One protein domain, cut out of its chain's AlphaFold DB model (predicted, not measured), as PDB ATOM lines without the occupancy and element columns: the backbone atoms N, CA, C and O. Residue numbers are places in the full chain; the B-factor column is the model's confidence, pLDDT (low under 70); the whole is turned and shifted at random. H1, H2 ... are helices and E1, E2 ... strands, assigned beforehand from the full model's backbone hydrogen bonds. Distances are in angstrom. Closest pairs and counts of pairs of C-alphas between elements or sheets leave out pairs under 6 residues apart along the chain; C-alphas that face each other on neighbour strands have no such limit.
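Overview. This is residues 33 to 118 of the 274 residues of the protein "DOCKER domain-containing protein" of Onchocerca flexuosa (UniProt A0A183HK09). A long, strongly twisted ribbon of two antiparallel strands, E2 and E3, has short E1 along one side, beside E2, and short E4 and E5 along the other, beside E3. The small helices H2 and H3 sit at one end of the ribbon, while H1 leads into E2 at the other end, where residues 44 to 49 stick out. The printed part has 86 residues, with three named helices and five named strands, which follow each other along the chain as E1, then H1, then E2, then H2, then H3, then E3, then E4, then E5; the class is mixed, helices and strands, and in the branched sheet the neighbour pairs E1 and E2, E2 and E3, E3 and E4, and E3 and E5 are antiparallel. The whole is loose, with a radius of gyration of the C-alphas of 17.3 A, and only just flat, spanning 50 by 33 by 18 A.

Along the chain. E3, residues 86 to 99, is 32.0 A long and bends by 102 degrees at residue 96. E2, residues 59 to 69, is 30.9 A long and begins at C-alpha 59 (234.556, 227.643, 236.603). E1 is residues 34 to 36, E4 108 to 111, and E5 115 to 117, ending at C-alpha 117 (225.711, 206.672, 230.946). H1, residues 48 to 56, is 12.3 A long; H2 is residues 74 to 78 and H3 82 to 85.

Arrangement. E2 and E3 are antiparallel at 161 degrees, with N 62 and O 93 2.8 A apart, within hydrogen-bond range. On the other side of E3, E4 forms a hairpin with it, N 109 to O 94 at 2.9 A, and E5 has N 117 to O 88 at 2.7 A. E1 is antiparallel to E2, N 34 to O 63 at 2.8 A. H1 only grazes the sheet with residues 54 to 56; its closest C-alphas to E1 are Asn 56 and Pro 35, 6.3 A apart. H3 only just is on the sheet and only grazes it with residues 82 to 85. H2 is not on it, and H2 and H3 touch only at the corner, the C-alphas of Trp 75 and Met 84 being closest at 5.3 A. In H1 and H2 every O i to N i+4 pair is within hydrogen-bond range; H3 is too short for one.

Size, cuts and confidence. The two C-alphas farthest apart, Leu 78 and Ile 102, are 52.1 A apart. The printed part has no cut, and E1 to H1 is the long link. Residues 38 to 46 have pLDDT under 70.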
ATOM      1  N   VAL A  33     234.537 221.031 225.887       94.38
ATOM      2  CA  VAL A  33     234.141 220.712 227.262       94.38
ATOM      3  C   VAL A  33     233.016 221.653 227.693       94.38
ATOM      4  O   VAL A  33     232.863 222.742 227.137       94.38
ATOM      5  N   LYS A  34     232.218 221.249 228.680       93.44
ATOM      6  CA  LYS A  34     231.201 222.102 229.309       93.44
ATOM      7  C   LYS A  34     231.636 222.457 230.725       93.44
ATOM      8  O   LYS A  34     232.142 221.578 231.414       93.44
ATOM      9  N   PRO A  35     231.437 223.697 231.186       93.38
ATOM     10  CA  PRO A  35     231.684 224.027 232.582       93.38
ATOM     11  C   PRO A  35     230.734 223.247 233.494       93.38
ATOM     12  O   PRO A  35     229.529 223.181 233.239       93.38
ATOM     13  N   LEU A  36     231.278 222.688 234.571       89.06
ATOM     14  CA  LEU A  36     230.505 222.138 235.676       89.06
ATOM     15  C   LEU A  36     230.328 223.223 236.731       89.06
ATOM     16  O   LEU A  36     231.299 223.751 237.277       89.06
ATOM     17  N   PHE A  37     229.072 223.556 237.004       74.75
ATOM     18  CA  PHE A  37     228.715 224.571 237.981       74.75
ATOM     19  C   PHE A  37     228.369 223.941 239.333       74.75
ATOM     20  O   PHE A  37     227.548 223.028 239.407       74.75
ATOM     21  N   GLU A  38     228.959 224.444 240.418       65.62
ATOM     22  CA  GLU A  38     228.630 223.999 241.774       65.62
ATOM     23  C   GLU A  38     227.348 224.686 242.277       65.62
ATOM     24  O   GLU A  38     227.249 225.913 242.341       65.62
ATOM     25  N   SER A  39     226.348 223.878 242.654       58.88
ATOM     26  CA  SER A  39     224.939 224.284 242.842       58.88
ATOM     27  C   SER A  39     224.648 225.303 243.957       58.88
ATOM     28  O   SER A  39     223.492 225.690 244.156       58.88
ATOM     29  N   CYS A  40     225.653 225.776 244.700       57.41
ATOM     30  CA  CYS A  40     225.441 226.607 245.887       57.41
ATOM     31  C   CYS A  40     224.775 227.968 245.587       57.41
ATOM     32  O   CYS A  40     224.172 228.561 246.490       57.41
ATOM     33  N   TRP A  41     224.794 228.426 244.328       53.03
ATOM     34  CA  TRP A  41     224.160 229.678 243.891       53.03
ATOM     35  C   TRP A  41     222.822 229.501 243.159       53.03
ATOM     36  O   TRP A  41     222.030 230.446 243.133       53.03
ATOM     37  N   GLU A  42     222.528 228.319 242.601       54.56
ATOM     38  CA  GLU A  42     221.311 228.097 241.794       54.56
ATOM     39  C   GLU A  42     220.032 228.333 242.599       54.56
ATOM     40  O   GLU A  42     219.081 228.931 242.099       54.56
ATOM     41  N   LYS A  43     220.028 227.932 243.874       53.31
ATOM     42  CA  LYS A  43     218.851 228.046 244.750       53.31
ATOM     43  C   LYS A  43     218.683 229.424 245.399       53.31
ATOM     44  O   LYS A  43     217.637 229.685 245.980       53.31
ATOM     45  N   LYS A  44     219.698 230.295 245.339       55.47
ATOM     46  CA  LYS A  44     219.711 231.583 246.062       55.47
ATOM     47  C   LYS A  44     219.489 232.805 245.171       55.47
ATOM     48  O   LYS A  44     219.198 233.874 245.698       55.47
ATOM     49  N   CYS A  45     219.615 232.679 243.847       62.91
ATOM     50  CA  CYS A  45     219.486 233.814 242.935       62.91
ATOM     51  C   CYS A  45     218.352 233.624 241.922       62.91
ATOM     52  O   CYS A  45     218.477 232.871 240.960       62.91
ATOM     53  N   SER A  46     217.261 234.376 242.080       66.81
ATOM     54  CA  SER A  46     216.139 234.347 241.132       66.81
ATOM     55  C   SER A  46     216.489 234.964 239.771       66.81
ATOM     56  O   SER A  46     215.837 234.656 238.775       66.81
ATOM     57  N   ASN A  47     217.532 235.798 239.678       79.38
ATOM     58  CA  ASN A  47     217.894 236.469 238.430       79.38
ATOM     59  C   ASN A  47     218.631 235.521 237.464       79.38
ATOM     60  O   ASN A  47     219.696 234.987 237.776       79.38
ATOM     61  N   ARG A  48     218.071 235.346 236.263       75.88
ATOM     62  CA  ARG A  48     218.598 234.461 235.213       75.88
ATOM     63  C   ARG A  48     219.978 234.872 234.702       75.88
ATOM     64  O   ARG A  48     220.821 234.006 234.522       75.88
ATOM     65  N   LEU A  49     220.229 236.165 234.484       81.56
ATOM     66  CA  LEU A  49     221.512 236.645 233.952       81.56
ATOM     67  C   LEU A  49     222.649 236.404 234.944       81.56
ATOM     68  O   LEU A  49     223.744 236.012 234.552       81.56
ATOM     69  N   ILE A  50     222.364 236.573 236.236       83.19
ATOM     70  CA  ILE A  50     223.320 236.265 237.301       83.19
ATOM     71  C   ILE A  50     223.597 234.756 237.337       83.19
ATOM     72  O   ILE A  50     224.759 234.353 237.357       83.19
ATOM     73  N   ARG A  51     222.553 233.916 237.269       80.19
ATOM     74  CA  ARG A  51     222.711 232.454 237.167       80.19
ATOM     75  C   ARG A  51     223.537 232.052 235.943       80.19
ATOM     76  O   ARG A  51     224.471 231.270 236.076       80.19
ATOM     77  N   TRP A  52     223.243 232.625 234.777       83.25
ATOM     78  CA  TRP A  52     223.992 232.384 233.545       83.25
ATOM     79  C   TRP A  52     225.463 232.790 233.681       83.25
ATOM     80  O   TRP A  52     226.338 232.027 233.272       83.25
ATOM     81  N   TYR A  53     225.750 233.946 234.288       86.56
ATOM     82  CA  TYR A  53     227.121 234.400 234.507       86.56
ATOM     83  C   TYR A  53     227.904 233.378 235.327       86.56
ATOM     84  O   TYR A  53     228.936 232.909 234.862       86.56
ATOM     85  N   PHE A  54     227.396 232.971 236.492       84.00
ATOM     86  CA  PHE A  54     228.090 232.012 237.354       84.00
ATOM     87  C   PHE A  54     228.150 230.599 236.761       84.00
ATOM     88  O   PHE A  54     229.134 229.902 236.962       84.00
ATOM     89  N   LYS A  55     227.166 230.190 235.951       83.81
ATOM     90  CA  LYS A  55     227.207 228.909 235.232       83.81
ATOM     91  C   LYS A  55     228.370 228.818 234.234       83.81
ATOM     92  O   LYS A  55     228.854 227.724 233.966       83.81
ATOM     93  N   ASN A  56     228.799 229.950 233.675       87.75
ATOM     94  CA  ASN A  56     229.803 229.999 232.606       87.75
ATOM     95  C   ASN A  56     231.112 230.699 233.009       87.75
ATOM     96  O   ASN A  56     232.073 230.676 232.246       87.75
ATOM     97  N   ASN A  57     231.160 231.328 234.180       87.69
ATOM     98  CA  ASN A  57     232.311 232.065 234.692       87.69
ATOM     99  C   ASN A  57     232.576 231.642 236.129       87.69
ATOM    100  O   ASN A  57     231.654 231.272 236.848       87.69
ATOM    101  N   ARG A  58     233.825 231.780 236.571       87.19
ATOM    102  CA  ARG A  58     234.292 231.240 237.852       87.19
ATOM    103  C   ARG A  58     234.181 229.716 237.891       87.19
ATOM    104  O   ARG A  58     233.702 229.126 238.855       87.19
ATOM    105  N   VAL A  59     234.639 229.088 236.816       90.69
ATOM    106  CA  VAL A  59     234.556 227.643 236.603       90.69
ATOM    107  C   VAL A  59     235.943 227.023 236.734       90.69
ATOM    108  O   VAL A  59     236.911 227.520 236.163       90.69
ATOM    109  N   GLN A  60     236.041 225.965 237.532       94.00
ATOM    110  CA  GLN A  60     237.279 225.199 237.728       94.00
ATOM    111  C   GLN A  60     237.123 223.737 237.300       94.00
ATOM    112  O   GLN A  60     238.102 223.072 236.976       94.00
ATOM    113  N   ASN A  61     235.885 223.251 237.258       94.56
ATOM    114  CA  ASN A  61     235.548 221.902 236.844       94.56
ATOM    115  C   ASN A  61     234.853 221.954 235.486       94.56
ATOM    116  O   ASN A  61     234.022 222.828 235.234       94.56
ATOM    117  N   PHE A  62     235.171 221.004 234.620       95.62
ATOM    118  CA  PHE A  62     234.570 220.861 233.301       95.62
ATOM    119  C   PHE A  62     234.194 219.403 233.061       95.62
ATOM    120  O   PHE A  62     234.822 218.511 233.615       95.62
ATOM    121  N   GLU A  63     233.195 219.148 232.226       95.31
ATOM    122  CA  GLU A  63     232.834 217.812 231.758       95.31
ATOM    123  C   GLU A  63     233.011 217.682 230.249       95.31
ATOM    124  O   GLU A  63     232.815 218.633 229.486       95.31
ATOM    125  N   PHE A  64     233.312 216.468 229.807       95.19
ATOM    126  CA  PHE A  64     233.159 216.072 228.418       95.19
ATOM    127  C   PHE A  64     232.472 214.714 228.325       95.19
ATOM    128  O   PHE A  64     232.565 213.871 229.220       95.19
ATOM    129  N   CYS A  65     231.762 214.527 227.216       94.88
ATOM    130  CA  CYS A  65     230.964 213.343 226.942       94.88
ATOM    131  C   CYS A  65     231.446 212.714 225.640       94.88
ATOM    132  O   CYS A  65     231.353 213.341 224.583       94.88
ATOM    133  N   LYS A  66     231.908 211.468 225.710       94.56
ATOM    134  CA  LYS A  66     232.267 210.657 224.548       94.56
ATOM    135  C   LYS A  66     231.134 209.680 224.246       94.56
ATOM    136  O   LYS A  66     230.783 208.872 225.099       94.56
ATOM    137  N   GLY A  67     230.574 209.738 223.041       94.62
ATOM    138  CA  GLY A  67     229.589 208.755 222.584       94.62
ATOM    139  C   GLY A  67     230.242 207.426 222.195       94.62
ATOM    140  O   GLY A  67     231.310 207.413 221.581       94.62
ATOM    141  N   GLU A  68     229.586 206.315 222.513       95.06
ATOM    142  CA  GLU A  68     229.983 204.964 222.120       95.06
ATOM    143  C   GLU A  68     228.780 204.185 221.587       95.06
ATOM    144  O   GLU A  68     227.679 204.266 222.125       95.06
ATOM    145  N   ILE A  69     228.999 203.397 220.534       96.00
ATOM    146  CA  ILE A  69     227.983 202.506 219.969       96.00
ATOM    147  C   ILE A  69     228.278 201.098 220.473       96.00
ATOM    148  O   ILE A  69     229.282 200.497 220.087       96.00
ATOM    149  N   ARG A  70     227.405 200.560 221.325       96.44
ATOM    150  CA  ARG A  70     227.571 199.236 221.938       96.44
ATOM    151  C   ARG A  70     226.490 198.267 221.452       96.44
ATOM    152  O   ARG A  70     225.337 198.648 221.275       96.44
ATOM    153  N   LYS A  71     226.868 197.003 221.246       95.31
ATOM    154  CA  LYS A  71     225.973 195.876 220.916       95.31
ATOM    155  C   LYS A  71     226.136 194.763 221.951       95.31
ATOM    156  O   LYS A  71     227.169 194.701 222.608       95.31
ATOM    157  N   GLY A  72     225.132 193.893 222.077       94.94
ATOM    158  CA  GLY A  72     225.143 192.804 223.066       94.94
ATOM    159  C   GLY A  72     224.949 193.291 224.505       94.94
ATOM    160  O   GLY A  72     225.343 192.624 225.450       94.94
ATOM    161  N   THR A  73     224.386 194.488 224.671       96.12
ATOM    162  CA  THR A  73     223.944 194.996 225.972       96.12
ATOM    163  C   THR A  73     222.489 194.602 226.205       96.12
ATOM    164  O   THR A  73     221.736 194.439 225.239       96.12
ATOM    165  N   LYS A  74     222.049 194.574 227.470       95.38
ATOM    166  CA  LYS A  74     220.636 194.332 227.810       95.38
ATOM    167  C   LYS A  74     219.663 195.262 227.068       95.38
ATOM    168  O   LYS A  74     218.565 194.853 226.717       95.38
ATOM    169  N   TRP A  75     220.074 196.497 226.764       95.88
ATOM    170  CA  TRP A  75     219.255 197.460 226.018       95.88
ATOM    171  C   TRP A  75     219.073 197.046 224.559       95.88
ATOM    172  O   TRP A  75     217.958 197.045 224.051       95.88
ATOM    173  N   THR A  76     220.156 196.623 223.904       95.75
ATOM    174  CA  THR A  76     220.107 196.138 222.515       95.75
ATOM    175  C   THR A  76     219.427 194.778 222.376       95.75
ATOM    176  O   THR A  76     218.933 194.448 221.304       95.75
ATOM    177  N   GLU A  77     219.371 193.989 223.452       95.00
ATOM    178  CA  GLU A  77     218.584 192.752 223.493       95.00
ATOM    179  C   GLU A  77     217.076 193.032 223.580       95.00
ATOM    180  O   GLU A  77     216.277 192.280 223.012       95.00
ATOM    181  N   LEU A  78     216.670 194.110 224.267       93.31
ATOM    182  CA  LEU A  78     215.277 194.562 224.315       93.31
ATOM    183  C   LEU A  78     214.809 195.049 222.942       93.31
ATOM    184  O   LEU A  78     213.788 194.576 222.439       93.31
ATOM    185  N   GLU A  79     215.560 195.967 222.341       93.19
ATOM    186  CA  GLU A  79     215.313 196.502 221.006       93.19
ATOM    187  C   GLU A  79     216.635 196.982 220.400       93.19
ATOM    188  O   GLU A  79     217.346 197.793 220.992       93.19
ATOM    189  N   ASP A  80     216.969 196.519 219.198       92.81
ATOM    190  CA  ASP A  80     218.206 196.923 218.532       92.81
ATOM    191  C   ASP A  80     218.007 198.210 217.710       92.81
ATOM    192  O   ASP A  80     217.955 198.188 216.478       92.81
ATOM    193  N   SER A  81     217.861 199.341 218.405       91.44
ATOM    194  CA  SER A  81     217.727 200.680 217.813       91.44
ATOM    195  C   SER A  81     218.957 201.559 218.073       91.44
ATOM    196  O   SER A  81     219.771 201.284 218.955       91.44
ATOM    197  N   GLU A  82     219.118 202.639 217.295       90.88
ATOM    198  CA  GLU A  82     220.242 203.586 217.436       90.88
ATOM    199  C   GLU A  82     220.379 204.107 218.874       90.88
ATOM    200  O   GLU A  82     221.481 204.182 219.414       90.88
ATOM    201  N   ILE A  83     219.248 204.368 219.527       90.06
ATOM    202  CA  ILE A  83     219.195 204.901 220.890       90.06
ATOM    203  C   ILE A  83     219.624 203.847 221.904       90.06
ATOM    204  O   ILE A  83     220.389 204.161 222.808       90.06
ATOM    205  N   MET A  84     219.216 202.589 221.725       94.88
ATOM    206  CA  MET A  84     219.621 201.492 222.614       94.88
ATOM    207  C   MET A  84     221.098 201.117 222.461       94.88
ATOM    208  O   MET A  84     221.706 200.595 223.396       94.88
ATOM    209  N   ARG A  85     221.696 201.406 221.300       95.19
ATOM    210  CA  ARG A  85     223.140 201.256 221.082       95.19
ATOM    211  C   ARG A  85     223.955 202.424 221.630       95.19
ATOM    212  O   ARG A  85     225.158 202.256 221.811       95.19
ATOM    213  N   SER A  86     223.343 203.585 221.859       95.19
ATOM    214  CA  SER A  86     224.040 204.817 222.227       95.19
ATOM    215  C   SER A  86     224.364 204.860 223.718       95.19
ATOM    216  O   SER A  86     223.479 204.992 224.561       95.19
ATOM    217  N   TRP A  87     225.651 204.812 224.034       97.25
ATOM    218  CA  TRP A  87     226.194 205.020 225.371       97.25
ATOM    219  C   TRP A  87     227.001 206.308 225.410       97.25
ATOM    220  O   TRP A  87     227.555 206.737 224.398       97.25
ATOM    221  N   VAL A  88     227.089 206.918 226.585       97.12
ATOM    222  CA  VAL A  88     227.922 208.100 226.797       97.12
ATOM    223  C   VAL A  88     228.887 207.838 227.939       97.12
ATOM    224  O   VAL A  88     228.478 207.531 229.051       97.12
ATOM    225  N   ILE A  89     230.178 207.996 227.678       96.56
ATOM    226  CA  ILE A  89     231.207 208.019 228.710       96.56
ATOM    227  C   ILE A  89     231.428 209.466 229.112       96.56
ATOM    228  O   ILE A  89     231.928 210.277 228.327       96.56
ATOM    229  N   ARG A  90     231.025 209.793 230.336       96.00
ATOM    230  CA  ARG A  90     231.142 211.131 230.907       96.00
ATOM    231  C   ARG A  90     232.343 211.177 231.838       96.00
ATOM    232  O   ARG A  90     232.486 210.316 232.701       96.00
ATOM    233  N   ARG A  91     233.203 212.175 231.667       95.56
ATOM    234  CA  ARG A  91     234.349 212.434 232.549       95.56
ATOM    235  C   ARG A  91     234.368 213.901 232.924       95.56
ATOM    236  O   ARG A  91     234.038 214.747 232.091       95.56
ATOM    237  N   SER A  92     234.778 214.196 234.151       95.25
ATOM    238  CA  SER A  92     235.094 215.555 234.563       95.25
ATOM    239  C   SER A  92     236.598 215.768 234.685       95.25
ATOM    240  O   SER A  92     237.373 214.833 234.891       95.25
ATOM    241  N   VAL A  93     237.006 217.017 234.502       95.06
ATOM    242  CA  VAL A  93     238.381 217.484 234.651       95.06
ATOM    243  C   VAL A  93     238.395 218.726 235.521       95.06
ATOM    244  O   VAL A  93     237.494 219.563 235.412       95.06
ATOM    245  N   SER A  94     239.423 218.861 236.349       96.00
ATOM    246  CA  SER A  94     239.671 220.081 237.113       96.00
ATOM    247  C   SER A  94     240.908 220.784 236.579       96.00
ATOM    248  O   SER A  94     241.894 220.143 236.202       96.00
ATOM    249  N   VAL A  95     240.851 222.110 236.545       96.69
ATOM    250  CA  VAL A  95     241.989 222.952 236.177       96.69
ATOM    251  C   VAL A  95     242.622 223.596 237.409       96.69
ATOM    252  O   VAL A  95     241.967 223.790 238.432       96.69
ATOM    253  N   GLU A  96     243.907 223.920 237.309       96.62
ATOM    254  CA  GLU A  96     244.684 224.541 238.386       96.62
ATOM    255  C   GLU A  96     244.094 225.884 238.841       96.62
ATOM    256  O   GLU A  96     243.800 226.066 240.021       96.62
ATOM    257  N   GLU A  97     243.839 226.790 237.899       95.31
ATOM    258  CA  GLU A  97     243.282 228.113 238.145       95.31
ATOM    259  C   GLU A  97     241.877 228.258 237.552       95.31
ATOM    260  O   GLU A  97     241.596 227.878 236.413       95.31
ATOM    261  N   GLN A  98     240.982 228.859 238.331       94.06
ATOM    262  CA  GLN A  98     239.603 229.118 237.934       94.06
ATOM    263  C   GLN A  98     239.526 230.071 236.730       94.06
ATOM    264  O   GLN A  98     240.154 231.126 236.728       94.06
ATOM    265  N   LEU A  99     238.680 229.749 235.747       93.50
ATOM    266  CA  LEU A  99     238.478 230.579 234.559       93.50
ATOM    267  C   LEU A  99     237.252 231.508 234.689       93.50
ATOM    268  O   LEU A  99     236.209 231.087 235.208       93.50
ATOM    269  N   PRO A 100     237.327 232.754 234.180       93.44
ATOM    270  CA  PRO A 100     238.510 233.386 233.572       93.44
ATOM    271  C   PRO A 100     239.591 233.763 234.612       93.44
ATOM    272  O   PRO A 100     239.251 234.212 235.704       93.44
ATOM    273  N   ASN A 101     240.873 233.629 234.247       92.50
ATOM    274  CA  ASN A 101     242.043 234.108 235.002       92.50
ATOM    275  C   ASN A 101     242.872 235.095 234.146       92.50
ATOM    276  O   ASN A 101     242.362 235.657 233.177       92.50
ATOM    277  N   ILE A 102     244.132 235.361 234.524       95.62
ATOM    278  CA  ILE A 102     245.045 236.233 233.753       95.62
ATOM    279  C   ILE A 102     245.282 235.665 232.346       95.62
ATOM    280  O   ILE A 102     245.410 236.419 231.380       95.62
ATOM    281  N   LEU A 103     245.347 234.339 232.234       94.69
ATOM    282  CA  LEU A 103     245.443 233.640 230.962       94.69
ATOM    283  C   LEU A 103     244.039 233.308 230.428       94.69
ATOM    284  O   LEU A 103     243.014 233.486 231.073       94.69
ATOM    285  N   HIS A 104     243.969 232.833 229.190       91.75
ATOM    286  CA  HIS A 104     242.720 232.299 228.631       91.75
ATOM    287  C   HIS A 104     242.633 230.774 228.759       91.75
ATOM    288  O   HIS A 104     241.770 230.143 228.152       91.75
ATOM    289  N   TRP A 105     243.558 230.177 229.507       93.94
ATOM    290  CA  TRP A 105     243.693 228.743 229.695       93.94
ATOM    291  C   TRP A 105     244.287 228.461 231.076       93.94
ATOM    292  O   TRP A 105     244.945 229.311 231.670       93.94
ATOM    293  N   SER A 106     244.061 227.247 231.563       96.44
ATOM    294  CA  SER A 106     244.683 226.723 232.775       96.44
ATOM    295  C   SER A 106     245.028 225.253 232.557       96.44
ATOM    296  O   SER A 106     244.340 224.557 231.806       96.44
ATOM    297  N   GLN A 107     246.096 224.782 233.196       96.38
ATOM    298  CA  GLN A 107     246.507 223.385 233.125       96.38
ATOM    299  C   GLN A 107     245.472 222.484 233.812       96.38
ATOM    300  O   GLN A 107     244.927 222.841 234.856       96.38
ATOM    301  N   ILE A 108     245.209 221.314 233.223       96.06
ATOM    302  CA  ILE A 108     244.405 220.260 233.850       96.06
ATOM    303  C   ILE A 108     245.253 219.578 234.924       96.06
ATOM    304  O   ILE A 108     246.373 219.145 234.648       96.06
ATOM    305  N   THR A 109     244.710 219.463 236.132       96.44
ATOM    306  CA  THR A 109     245.383 218.835 237.276       96.44
ATOM    307  C   THR A 109     244.845 217.442 237.566       96.44
ATOM    308  O   THR A 109     245.605 216.572 237.988       96.44
ATOM    309  N   THR A 110     243.555 217.204 237.321       95.00
ATOM    310  CA  THR A 110     242.900 215.928 237.629       95.00
ATOM    311  C   THR A 110     241.865 215.540 236.577       95.00
ATOM    312  O   THR A 110     241.251 216.384 235.922       95.00
ATOM    313  N   PHE A 111     241.663 214.229 236.452       93.75
ATOM    314  CA  PHE A 111     240.565 213.604 235.724       93.75
ATOM    315  C   PHE A 111     239.763 212.759 236.713       93.75
ATOM    316  O   PHE A 111     240.353 212.077 237.552       93.75
ATOM    317  N   SER A 112     238.436 212.791 236.618       94.56
ATOM    318  CA  SER A 112     237.586 211.861 237.359       94.56
ATOM    319  C   SER A 112     237.595 210.474 236.726       94.56
ATOM    320  O   SER A 112     237.880 210.313 235.532       94.56
ATOM    321  N   ASP A 113     237.142 209.488 237.496       94.88
ATOM    322  CA  ASP A 113     236.742 208.205 236.930       94.88
ATOM    323  C   ASP A 113     235.622 208.396 235.885       94.88
ATOM    324  O   ASP A 113     234.778 209.296 236.026       94.88
ATOM    325  N   PRO A 114     235.615 207.586 234.809       94.38
ATOM    326  CA  PRO A 114     234.547 207.605 233.821       94.38
ATOM    327  C   PRO A 114     233.220 207.137 234.413       94.38
ATOM    328  O   PRO A 114     233.143 206.097 235.060       94.38
ATOM    329  N   ILE A 115     232.155 207.863 234.087       95.75
ATOM    330  CA  ILE A 115     230.777 207.466 234.363       95.75
ATOM    331  C   ILE A 115     230.163 206.957 233.062       95.75
ATOM    332  O   ILE A 115     230.021 207.708 232.092       95.75
ATOM    333  N   GLU A 116     229.773 205.684 233.047       96.19
ATOM    334  CA  GLU A 116     229.040 205.106 231.924       96.19
ATOM    335  C   GLU A 116     227.559 205.468 232.014       96.19
ATOM    336  O   GLU A 116     226.837 205.038 232.911       96.19
ATOM    337  N   CYS A 117     227.097 206.263 231.062       97.06
ATOM    338  CA  CYS A 117     225.711 206.672 230.946       97.06
ATOM    339  C   CYS A 117     225.018 205.769 229.923       97.06
ATOM    340  O   CYS A 117     225.340 205.781 228.730       97.06
ATOM    341  N   SER A 118     224.083 204.961 230.416       97.25
ATOM    342  CA  SER A 118     223.280 204.049 229.602       97.25
ATOM    343  C   SER A 118     222.256 204.800 228.733       97.25
ATOM    344  O   SER A 118     221.930 205.955 229.030       97.25
TER     345      SER A 118